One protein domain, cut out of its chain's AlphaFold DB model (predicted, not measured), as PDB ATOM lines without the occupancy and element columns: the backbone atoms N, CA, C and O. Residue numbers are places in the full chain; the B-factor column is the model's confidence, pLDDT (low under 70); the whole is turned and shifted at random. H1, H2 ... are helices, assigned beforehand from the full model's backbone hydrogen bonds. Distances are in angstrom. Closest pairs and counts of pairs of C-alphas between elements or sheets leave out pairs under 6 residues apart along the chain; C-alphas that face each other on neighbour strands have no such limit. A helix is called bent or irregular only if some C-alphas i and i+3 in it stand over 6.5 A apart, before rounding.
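What this domain is: This is residues 41 to 104 of the 117 residues of an uncharacterized protein of Plasticicumulans acidivorans (UniProt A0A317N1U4). One long helix, H3, makes the long axis; it follows H2 after a tight link and folds back beside it, running the opposite way without clearly touching it. The short helix H1 packs on residues 75 to 82 of H3, while after H3 a long link turns back and leads to H4, which packs on residues 64 to 71, the other end of H3. The printed part has 64 residues with four named helices, in the order H1, H2, H3, H4, and no named strand; the class is all helix. The whole is compact, with a radius of gyration of the C-alphas of 12.2 A, and elongated in outline, with spans of 38 by 23 by 16 A.

Where its parts are: H3, residues 64 to 84, is the longest helix, 30.2 A from C-alpha 64 at (-2.537, -15.233, 32.003) to C-alpha 84 at (-20.772, -6.762, 54.524). H2, residues 48 to 60, measures 18.8 A. H1 holds residues 41 to 45 and measures 8.4 A, with C-alpha 41 at (-8.246, -16.235, 52.333). H1 is irregular, but only just: C-alphas 41 and 44 are 7.0 A apart. H4, residues 96 to 102, measures 9.8 A and ends with C-alpha 102 at (4.842, -21.722, 36.258).

How they stand to each other: H3 touches H1 with residues 75 to 82 alone; their closest C-alphas, those of Gly 42 and Met 78, are 5.8 A apart. H3 touches H4 with residues 64 to 71 alone, and their closest C-alphas, those of Cys 67 and Cys 97, are also 5.8 A apart. H3 and H4 form a helical hairpin, running opposite ways at a shallow tilt of 21 degrees. H2 and H3 are close but not clearly touching, with the C-alphas of Met 58 and Cys 67 the closest at 6.8 A. They run opposite ways at a shallow tilt of 19 degrees. H1 and H2 are close but not clearly touching, the closest C-alphas being those of Tyr 43 and Arg 51 at 7.3 A. H1 and H4 are apart; H2 and H4 are only just apart, at 8.5 A between their closest C-alphas. In H2, H3 and H4 every O i to N i+4 pair is within hydrogen-bond range; in H1 it is 0 of 1, beside 1 of 2 O i to N i+3 pairs.

The domain as a whole: The C-alphas farthest apart, those of Gly 86 and Gly 104, are 38.3 A from each other. The printed part has no cut. The links H1 to H2 and H2 to H3 are tight; the link H3 to H4, with 11 residues, is long. The mean pLDDT of the printed part is 86.6, and residues 41 to 43 are under 70.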
ATOM      1  N   TYR A  41      -7.619 -16.819  53.521       62.59
ATOM      2  CA  TYR A  41      -8.246 -16.235  52.333       62.59
ATOM      3  C   TYR A  41      -9.782 -16.123  52.392       62.59
ATOM      4  O   TYR A  41     -10.448 -16.644  53.284       62.59
ATOM      5  N   GLY A  42     -10.375 -15.502  51.366       65.69
ATOM      6  CA  GLY A  42     -11.830 -15.423  51.165       65.69
ATOM      7  C   GLY A  42     -12.563 -16.773  51.101       65.69
ATOM      8  O   GLY A  42     -13.781 -16.780  50.995       65.69
ATOM      9  N   TYR A  43     -11.863 -17.907  51.229       69.38
ATOM     10  CA  TYR A  43     -12.443 -19.241  51.331       69.38
ATOM     11  C   TYR A  43     -13.528 -19.314  52.412       69.38
ATOM     12  O   TYR A  43     -14.616 -19.807  52.128       69.38
ATOM     13  N   ALA A  44     -13.297 -18.781  53.618       73.44
ATOM     14  CA  ALA A  44     -14.311 -18.763  54.685       73.44
ATOM     15  C   ALA A  44     -15.595 -17.980  54.314       73.44
ATOM     16  O   ALA A  44     -16.621 -18.137  54.968       73.44
ATOM     17  N   LEU A  45     -15.551 -17.166  53.253       80.62
ATOM     18  CA  LEU A  45     -16.670 -16.385  52.712       80.62
ATOM     19  C   LEU A  45     -17.306 -17.027  51.462       80.62
ATOM     20  O   LEU A  45     -18.179 -16.418  50.837       80.62
ATOM     21  N   MET A  46     -16.855 -18.227  51.089       83.50
ATOM     22  CA  MET A  46     -17.338 -18.994  49.943       83.50
ATOM     23  C   MET A  46     -17.945 -20.323  50.384       83.50
ATOM     24  O   MET A  46     -17.377 -21.023  51.235       83.50
ATOM     25  N   SER A  47     -19.045 -20.710  49.736       87.62
ATOM     26  CA  SER A  47     -19.607 -22.058  49.861       87.62
ATOM     27  C   SER A  47     -18.658 -23.113  49.279       87.62
ATOM     28  O   SER A  47     -17.705 -22.794  48.566       87.62
ATOM     29  N   LEU A  48     -18.898 -24.392  49.578       85.81
ATOM     30  CA  LEU A  48     -18.105 -25.474  48.991       85.81
ATOM     31  C   LEU A  48     -18.237 -25.503  47.459       85.81
ATOM     32  O   LEU A  48     -17.222 -25.597  46.770       85.81
ATOM     33  N   ASP A  49     -19.454 -25.345  46.940       87.81
ATOM     34  CA  ASP A  49     -19.727 -25.335  45.498       87.81
ATOM     35  C   ASP A  49     -19.023 -24.180  44.788       87.81
ATOM     36  O   ASP A  49     -18.395 -24.374  43.749       87.81
ATOM     37  N   GLU A  50     -19.026 -22.982  45.381       87.94
ATOM     38  CA  GLU A  50     -18.322 -21.829  44.814       87.94
ATOM     39  C   GLU A  50     -16.814 -22.076  44.718       87.94
ATOM     40  O   GLU A  50     -16.161 -21.616  43.782       87.94
ATOM     41  N   ARG A  51     -16.236 -22.814  45.669       87.19
ATOM     42  CA  ARG A  51     -14.809 -23.163  45.641       87.19
ATOM     43  C   ARG A  51     -14.493 -24.165  44.535       87.19
ATOM     44  O   ARG A  51     -13.416 -24.083  43.943       87.19
ATOM     45  N   ILE A  52     -15.398 -25.110  44.282       89.06
ATOM     46  CA  ILE A  52     -15.273 -26.081  43.190       89.06
ATOM     47  C   ILE A  52     -15.378 -25.346  41.854       89.06
ATOM     48  O   ILE A  52     -14.446 -25.429  41.056       89.06
ATOM     49  N   ALA A  53     -16.415 -24.526  41.677       89.12
ATOM     50  CA  ALA A  53     -16.616 -23.717  40.479       89.12
ATOM     51  C   ALA A  53     -15.434 -22.770  40.214       89.12
ATOM     52  O   ALA A  53     -14.954 -22.675  39.087       89.12
ATOM     53  N   LEU A  54     -14.895 -22.124  41.258       89.88
ATOM     54  CA  LEU A  54     -13.686 -21.303  41.153       89.88
ATOM     55  C   LEU A  54     -12.506 -22.123  40.622       89.88
ATOM     56  O   LEU A  54     -11.791 -21.680  39.726       89.88
ATOM     57  N   ARG A  55     -12.286 -23.324  41.171       87.62
ATOM     58  CA  ARG A  55     -11.182 -24.198  40.758       87.62
ATOM     59  C   ARG A  55     -11.351 -24.675  39.316       87.62
ATOM     60  O   ARG A  55     -10.374 -24.681  38.572       87.62
ATOM     61  N   GLU A  56     -12.552 -25.090  38.935       89.88
ATOM     62  CA  GLU A  56     -12.869 -25.534  37.576       89.88
ATOM     63  C   GLU A  56     -12.691 -24.404  36.571       89.88
ATOM     64  O   GLU A  56     -12.012 -24.587  35.561       89.88
ATOM     65  N   HIS A  57     -13.194 -23.212  36.894       88.50
ATOM     66  CA  HIS A  57     -13.036 -22.059  36.026       88.50
ATOM     67  C   HIS A  57     -11.565 -21.661  35.884       88.50
ATOM     68  O   HIS A  57     -11.085 -21.499  34.770       88.50
ATOM     69  N   MET A  58     -10.797 -21.602  36.975       87.06
ATOM     70  CA  MET A  58      -9.357 -21.312  36.902       87.06
ATOM     71  C   MET A  58      -8.589 -22.325  36.043       87.06
ATOM     72  O   MET A  58      -7.571 -21.970  35.456       87.06
ATOM     73  N   ARG A  59      -9.061 -23.579  35.964       85.12
ATOM     74  CA  ARG A  59      -8.475 -24.624  35.110       85.12
ATOM     75  C   ARG A  59      -8.872 -24.512  33.637       85.12
ATOM     76  O   ARG A  59      -8.189 -25.141  32.822       85.12
ATOM     77  N   SER A  60      -9.954 -23.799  33.321       86.38
ATOM     78  CA  SER A  60     -10.449 -23.588  31.957       86.38
ATOM     79  C   SER A  60      -9.905 -22.319  31.299       86.38
ATOM     80  O   SER A  60     -10.075 -22.147  30.099       86.38
ATOM     81  N   LEU A  61      -9.246 -21.433  32.049       87.75
ATOM     82  CA  LEU A  61      -8.660 -20.204  31.508       87.75
ATOM     83  C   LEU A  61      -7.435 -20.531  30.643       87.75
ATOM     84  O   LEU A  61      -6.578 -21.323  31.034       87.75
ATOM     85  N   HIS A  62      -7.341 -19.903  29.472       84.56
ATOM     86  CA  HIS A  62      -6.302 -20.211  28.483       84.56
ATOM     87  C   HIS A  62      -5.167 -19.187  28.470       84.56
ATOM     88  O   HIS A  62      -4.084 -19.476  27.962       84.56
ATOM     89  N   SER A  63      -5.369 -18.011  29.067       89.31
ATOM     90  CA  SER A  63      -4.346 -16.973  29.138       89.31
ATOM     91  C   SER A  63      -4.112 -16.435  30.549       89.31
ATOM     92  O   SER A  63      -4.994 -16.394  31.413       89.31
ATOM     93  N   LEU A  64      -2.895 -15.925  30.765       89.75
ATOM     94  CA  LEU A  64      -2.537 -15.233  32.003       89.75
ATOM     95  C   LEU A  64      -3.396 -13.978  32.223       89.75
ATOM     96  O   LEU A  64      -3.710 -13.640  33.364       89.75
ATOM     97  N   ASN A  65      -3.754 -13.278  31.142       90.56
ATOM     98  CA  ASN A  65      -4.540 -12.053  31.228       90.56
ATOM     99  C   ASN A  65      -5.971 -12.342  31.700       90.56
ATOM    100  O   ASN A  65      -6.442 -11.698  32.634       90.56
ATOM    101  N   GLU A  66      -6.619 -13.361  31.130       90.56
ATOM    102  CA  GLU A  66      -7.944 -13.806  31.577       90.56
ATOM    103  C   GLU A  66      -7.904 -14.294  33.028       90.56
ATOM    104  O   GLU A  66      -8.762 -13.917  33.824       90.56
ATOM    105  N   CYS A  67      -6.860 -15.040  33.412       92.12
ATOM    106  CA  CYS A  67      -6.652 -15.448  34.803       92.12
ATOM    107  C   CYS A  67      -6.614 -14.254  35.759       92.12
ATOM    108  O   CYS A  67      -7.310 -14.241  36.775       92.12
ATOM    109  N   ARG A  68      -5.830 -13.223  35.433       92.31
ATOM    110  CA  ARG A  68      -5.699 -12.028  36.276       92.31
ATOM    111  C   ARG A  68      -6.988 -11.220  36.339       92.31
ATOM    112  O   ARG A  68      -7.346 -10.759  37.422       92.31
ATOM    113  N   ALA A  69      -7.683 -11.068  35.213       92.75
ATOM    114  CA  ALA A  69      -8.973 -10.389  35.161       92.75
ATOM    115  C   ALA A  69     -10.000 -11.101  36.053       92.75
ATOM    116  O   ALA A  69     -10.627 -10.472  36.906       92.75
ATOM    117  N   TYR A  70     -10.088 -12.427  35.931       91.88
ATOM    118  CA  TYR A  70     -10.986 -13.240  36.737       91.88
ATOM    119  C   TYR A  70     -10.622 -13.215  38.230       91.88
ATOM    120  O   TYR A  70     -11.486 -12.994  39.078       91.88
ATOM    121  N   GLN A  71      -9.336 -13.340  38.576       90.00
ATOM    122  CA  GLN A  71      -8.868 -13.251  39.961       90.00
ATOM    123  C   GLN A  71      -9.169 -11.875  40.580       90.00
ATOM    124  O   GLN A  71      -9.547 -11.791  41.752       90.00
ATOM    125  N   ALA A  72      -9.004 -10.791  39.815       91.00
ATOM    126  CA  ALA A  72      -9.296  -9.441  40.279       91.00
ATOM    127  C   ALA A  72     -10.790  -9.255  40.563       91.00
ATOM    128  O   ALA A  72     -11.143  -8.723  41.619       91.00
ATOM    129  N   GLU A  73     -11.655  -9.728  39.667       91.94
ATOM    130  CA  GLU A  73     -13.103  -9.658  39.852       91.94
ATOM    131  C   GLU A  73     -13.558 -10.516  41.036       91.94
ATOM    132  O   GLU A  73     -14.245 -10.029  41.936       91.94
ATOM    133  N   HIS A  74     -13.067 -11.751  41.127       91.00
ATOM    134  CA  HIS A  74     -13.357 -12.623  42.258       91.00
ATOM    135  C   HIS A  74     -12.926 -11.992  43.594       91.00
ATOM    136  O   HIS A  74     -13.680 -11.990  44.568       91.00
ATOM    137  N   ARG A  75     -11.749 -11.353  43.641       88.62
ATOM    138  CA  ARG A  75     -11.288 -10.621  44.831       88.62
ATOM    139  C   ARG A  75     -12.207  -9.453  45.189       88.62
ATOM    140  O   ARG A  75     -12.460  -9.238  46.372       88.62
ATOM    141  N   ARG A  76     -12.718  -8.699  44.210       90.75
ATOM    142  CA  ARG A  76     -13.682  -7.614  44.468       90.75
ATOM    143  C   ARG A  76     -14.954  -8.154  45.113       90.75
ATOM    144  O   ARG A  76     -15.407  -7.585  46.105       90.75
ATOM    145  N   GLN A  77     -15.470  -9.273  44.613       90.44
ATOM    146  CA  GLN A  77     -16.643  -9.938  45.186       90.44
ATOM    147  C   GLN A  77     -16.381 -10.399  46.624       90.44
ATOM    148  O   GLN A  77     -17.194 -10.140  47.511       90.44
ATOM    149  N   MET A  78     -15.222 -11.007  46.889       90.19
ATOM    150  CA  MET A  78     -14.864 -11.437  48.245       90.19
ATOM    151  C   MET A  78     -14.689 -10.255  49.200       90.19
ATOM    152  O   MET A  78     -15.177 -10.307  50.325       90.19
ATOM    153  N   ASN A  79     -14.075  -9.159  48.750       89.19
ATOM    154  CA  ASN A  79     -13.950  -7.937  49.546       89.19
ATOM    155  C   ASN A  79     -15.313  -7.317  49.873       89.19
ATOM    156  O   ASN A  79     -15.522  -6.869  50.998       89.19
ATOM    157  N   ALA A  80     -16.252  -7.319  48.923       91.00
ATOM    158  CA  ALA A  80     -17.611  -6.844  49.163       91.00
ATOM    159  C   ALA A  80     -18.325  -7.701  50.223       91.00
ATOM    160  O   ALA A  80     -18.906  -7.154  51.160       91.00
ATOM    161  N   ARG A  81     -18.215  -9.034  50.129       89.56
ATOM    162  CA  ARG A  81     -18.771  -9.968  51.125       89.56
ATOM    163  C   ARG A  81     -18.126  -9.796  52.499       89.56
ATOM    164  O   ARG A  81     -18.831  -9.756  53.502       89.56
ATOM    165  N   ALA A  82     -16.802  -9.651  52.550       89.56
ATOM    166  CA  ALA A  82     -16.071  -9.424  53.791       89.56
ATOM    167  C   ALA A  82     -16.532  -8.129  54.466       89.56
ATOM    168  O   ALA A  82     -16.896  -8.146  55.641       89.56
ATOM    169  N   LYS A  83     -16.616  -7.036  53.694       89.19
ATOM    170  CA  LYS A  83     -17.083  -5.734  54.176       89.19
ATOM    171  C   LYS A  83     -18.513  -5.806  54.713       89.19
ATOM    172  O   LYS A  83     -18.783  -5.227  55.760       89.19
ATOM    173  N   ALA A  84     -19.405  -6.543  54.046       90.00
ATOM    174  CA  ALA A  84     -20.772  -6.762  54.524       90.00
ATOM    175  C   ALA A  84     -20.826  -7.500  55.877       90.00
ATOM    176  O   ALA A  84     -21.759  -7.299  56.645       90.00
ATOM    177  N   GLN A  85     -19.810  -8.307  56.195       87.94
ATOM    178  CA  GLN A  85     -19.659  -8.994  57.483       87.94
ATOM    179  C   GLN A  85     -18.786  -8.219  58.491       87.94
ATOM    180  O   GLN A  85     -18.413  -8.774  59.522       87.94
ATOM    181  N   GLY A  86     -18.404  -6.970  58.192       87.81
ATOM    182  CA  GLY A  86     -17.508  -6.173  59.038       87.81
ATOM    183  C   GLY A  86     -16.062  -6.686  59.087       87.81
ATOM    184  O   GLY A  86     -15.303  -6.307  59.975       87.81
ATOM    185  N   LYS A  87     -15.669  -7.554  58.148       85.50
ATOM    186  CA  LYS A  87     -14.326  -8.136  58.050       85.50
ATOM    187  C   LYS A  87     -13.530  -7.465  56.932       85.50
ATOM    188  O   LYS A  87     -14.083  -7.047  55.918       85.50
ATOM    189  N   THR A  88     -12.210  -7.425  57.089       83.81
ATOM    190  CA  THR A  88     -11.284  -7.033  56.017       83.81
ATOM    191  C   THR A  88     -10.500  -8.259  55.587       83.81
ATOM    192  O   THR A  88      -9.962  -8.969  56.434       83.81
ATOM    193  N   LEU A  89     -10.444  -8.528  54.282       82.12
ATOM    194  CA  LEU A  89      -9.615  -9.609  53.758       82.12
ATOM    195  C   LEU A  89      -8.174  -9.124  53.581       82.12
ATOM    196  O   LEU A  89      -7.968  -8.087  52.942       82.12
ATOM    197  N   PRO A  90      -7.177  -9.859  54.100       82.12
ATOM    198  CA  PRO A  90      -5.782  -9.557  53.828       82.12
ATOM    199  C   PRO A  90      -5.459  -9.782  52.347       82.12
ATOM    200  O   PRO A  90      -6.148 -10.516  51.630       82.12
ATOM    201  N   ALA A  91      -4.376  -9.155  51.887       80.75
ATOM    202  CA  ALA A  91      -3.871  -9.394  50.547       80.75
ATOM    203  C   ALA A  91      -3.486 -10.879  50.360       80.75
ATOM    204  O   ALA A  91      -3.050 -11.530  51.314       80.75
ATOM    205  N   PRO A  92      -3.614 -11.420  49.136       77.69
ATOM    206  CA  PRO A  92      -3.144 -12.761  48.822       77.69
ATOM    207  C   PRO A  92      -1.675 -12.954  49.191       77.69
ATOM    208  O   PRO A  92      -0.831 -12.180  48.748       77.69
ATOM    209  N   HIS A  93      -1.354 -14.017  49.935       75.94
ATOM    210  CA  HIS A  93       0.051 -14.367  50.194       75.94
ATOM    211  C   HIS A  93       0.738 -14.993  48.960       75.94
ATOM    212  O   HIS A  93       1.950 -15.196  48.961       75.94
ATOM    213  N   TRP A  94      -0.033 -15.353  47.927       81.50
ATOM    214  CA  TRP A  94       0.402 -16.072  46.730       81.50
ATOM    215  C   TRP A  94      -0.393 -15.611  45.508       81.50
ATOM    216  O   TRP A  94      -1.595 -15.357  45.592       81.50
ATOM    217  N   ASP A  95       0.281 -15.529  44.358       87.44
ATOM    218  CA  ASP A  95      -0.349 -15.276  43.062       87.44
ATOM    219  C   ASP A  95      -0.692 -16.614  42.383       87.44
ATOM    220  O   ASP A  95       0.166 -17.280  41.795       87.44
ATOM    221  N   ALA A  96      -1.970 -16.999  42.451       87.06
ATOM    222  CA  ALA A  96      -2.470 -18.221  41.823       87.06
ATOM    223  C   ALA A  96      -2.245 -18.251  40.296       87.06
ATOM    224  O   ALA A  96      -1.938 -19.304  39.740       87.06
ATOM    225  N   CYS A  97      -2.347 -17.108  39.610       90.31
ATOM    226  CA  CYS A  97      -2.143 -17.031  38.164       90.31
ATOM    227  C   CYS A  97      -0.665 -17.193  37.795       90.31
ATOM    228  O   CYS A  97      -0.342 -17.868  36.815       90.31
ATOM    229  N   ALA A  98       0.248 -16.629  38.592       90.81
ATOM    230  CA  ALA A  98       1.679 -16.865  38.419       90.81
ATOM    231  C   ALA A  98       2.042 -18.342  38.616       90.81
ATOM    232  O   ALA A  98       2.841 -18.875  37.846       90.81
ATOM    233  N   GLN A  99       1.425 -19.012  39.592       90.00
ATOM    234  CA  GLN A  99       1.638 -20.437  39.829       90.00
ATOM    235  C   GLN A  99       1.115 -21.292  38.666       90.00
ATOM    236  O   GLN A  99       1.839 -22.151  38.175       90.00
ATOM    237  N   LEU A 100      -0.088 -21.010  38.153       88.81
ATOM    238  CA  LEU A 100      -0.618 -21.687  36.961       88.81
ATOM    239  C   LEU A 100       0.295 -21.509  35.743       88.81
ATOM    240  O   LEU A 100       0.538 -22.465  35.007       88.81
ATOM    241  N   ARG A 101       0.861 -20.312  35.559       89.62
ATOM    242  CA  ARG A 101       1.852 -20.062  34.507       89.62
ATOM    243  C   ARG A 101       3.127 -20.876  34.712       89.62
ATOM    244  O   ARG A 101       3.625 -21.448  33.749       89.62
ATOM    245  N   ALA A 102       3.649 -20.936  35.936       89.81
ATOM    246  CA  ALA A 102       4.842 -21.722  36.258       89.81
ATOM    247  C   ALA A 102       4.625 -23.227  36.016       89.81
ATOM    248  O   ALA A 102       5.543 -23.918  35.591       89.81
ATOM    249  N   LEU A 103       3.393 -23.711  36.208       88.81
ATOM    250  CA  LEU A 103       2.966 -25.072  35.871       88.81
ATOM    251  C   LEU A 103       2.737 -25.294  34.363       88.81
ATOM    252  O   LEU A 103       2.326 -26.378  33.960       88.81
ATOM    253  N   GLY A 104       2.960 -24.280  33.524       88.06
ATOM    254  CA  GLY A 104       2.796 -24.371  32.075       88.06
ATOM    255  C   GLY A 104       1.346 -24.333  31.591       88.06
ATOM    256  O   GLY A 104       1.104 -24.612  30.422       88.06
TER     257      GLY A 104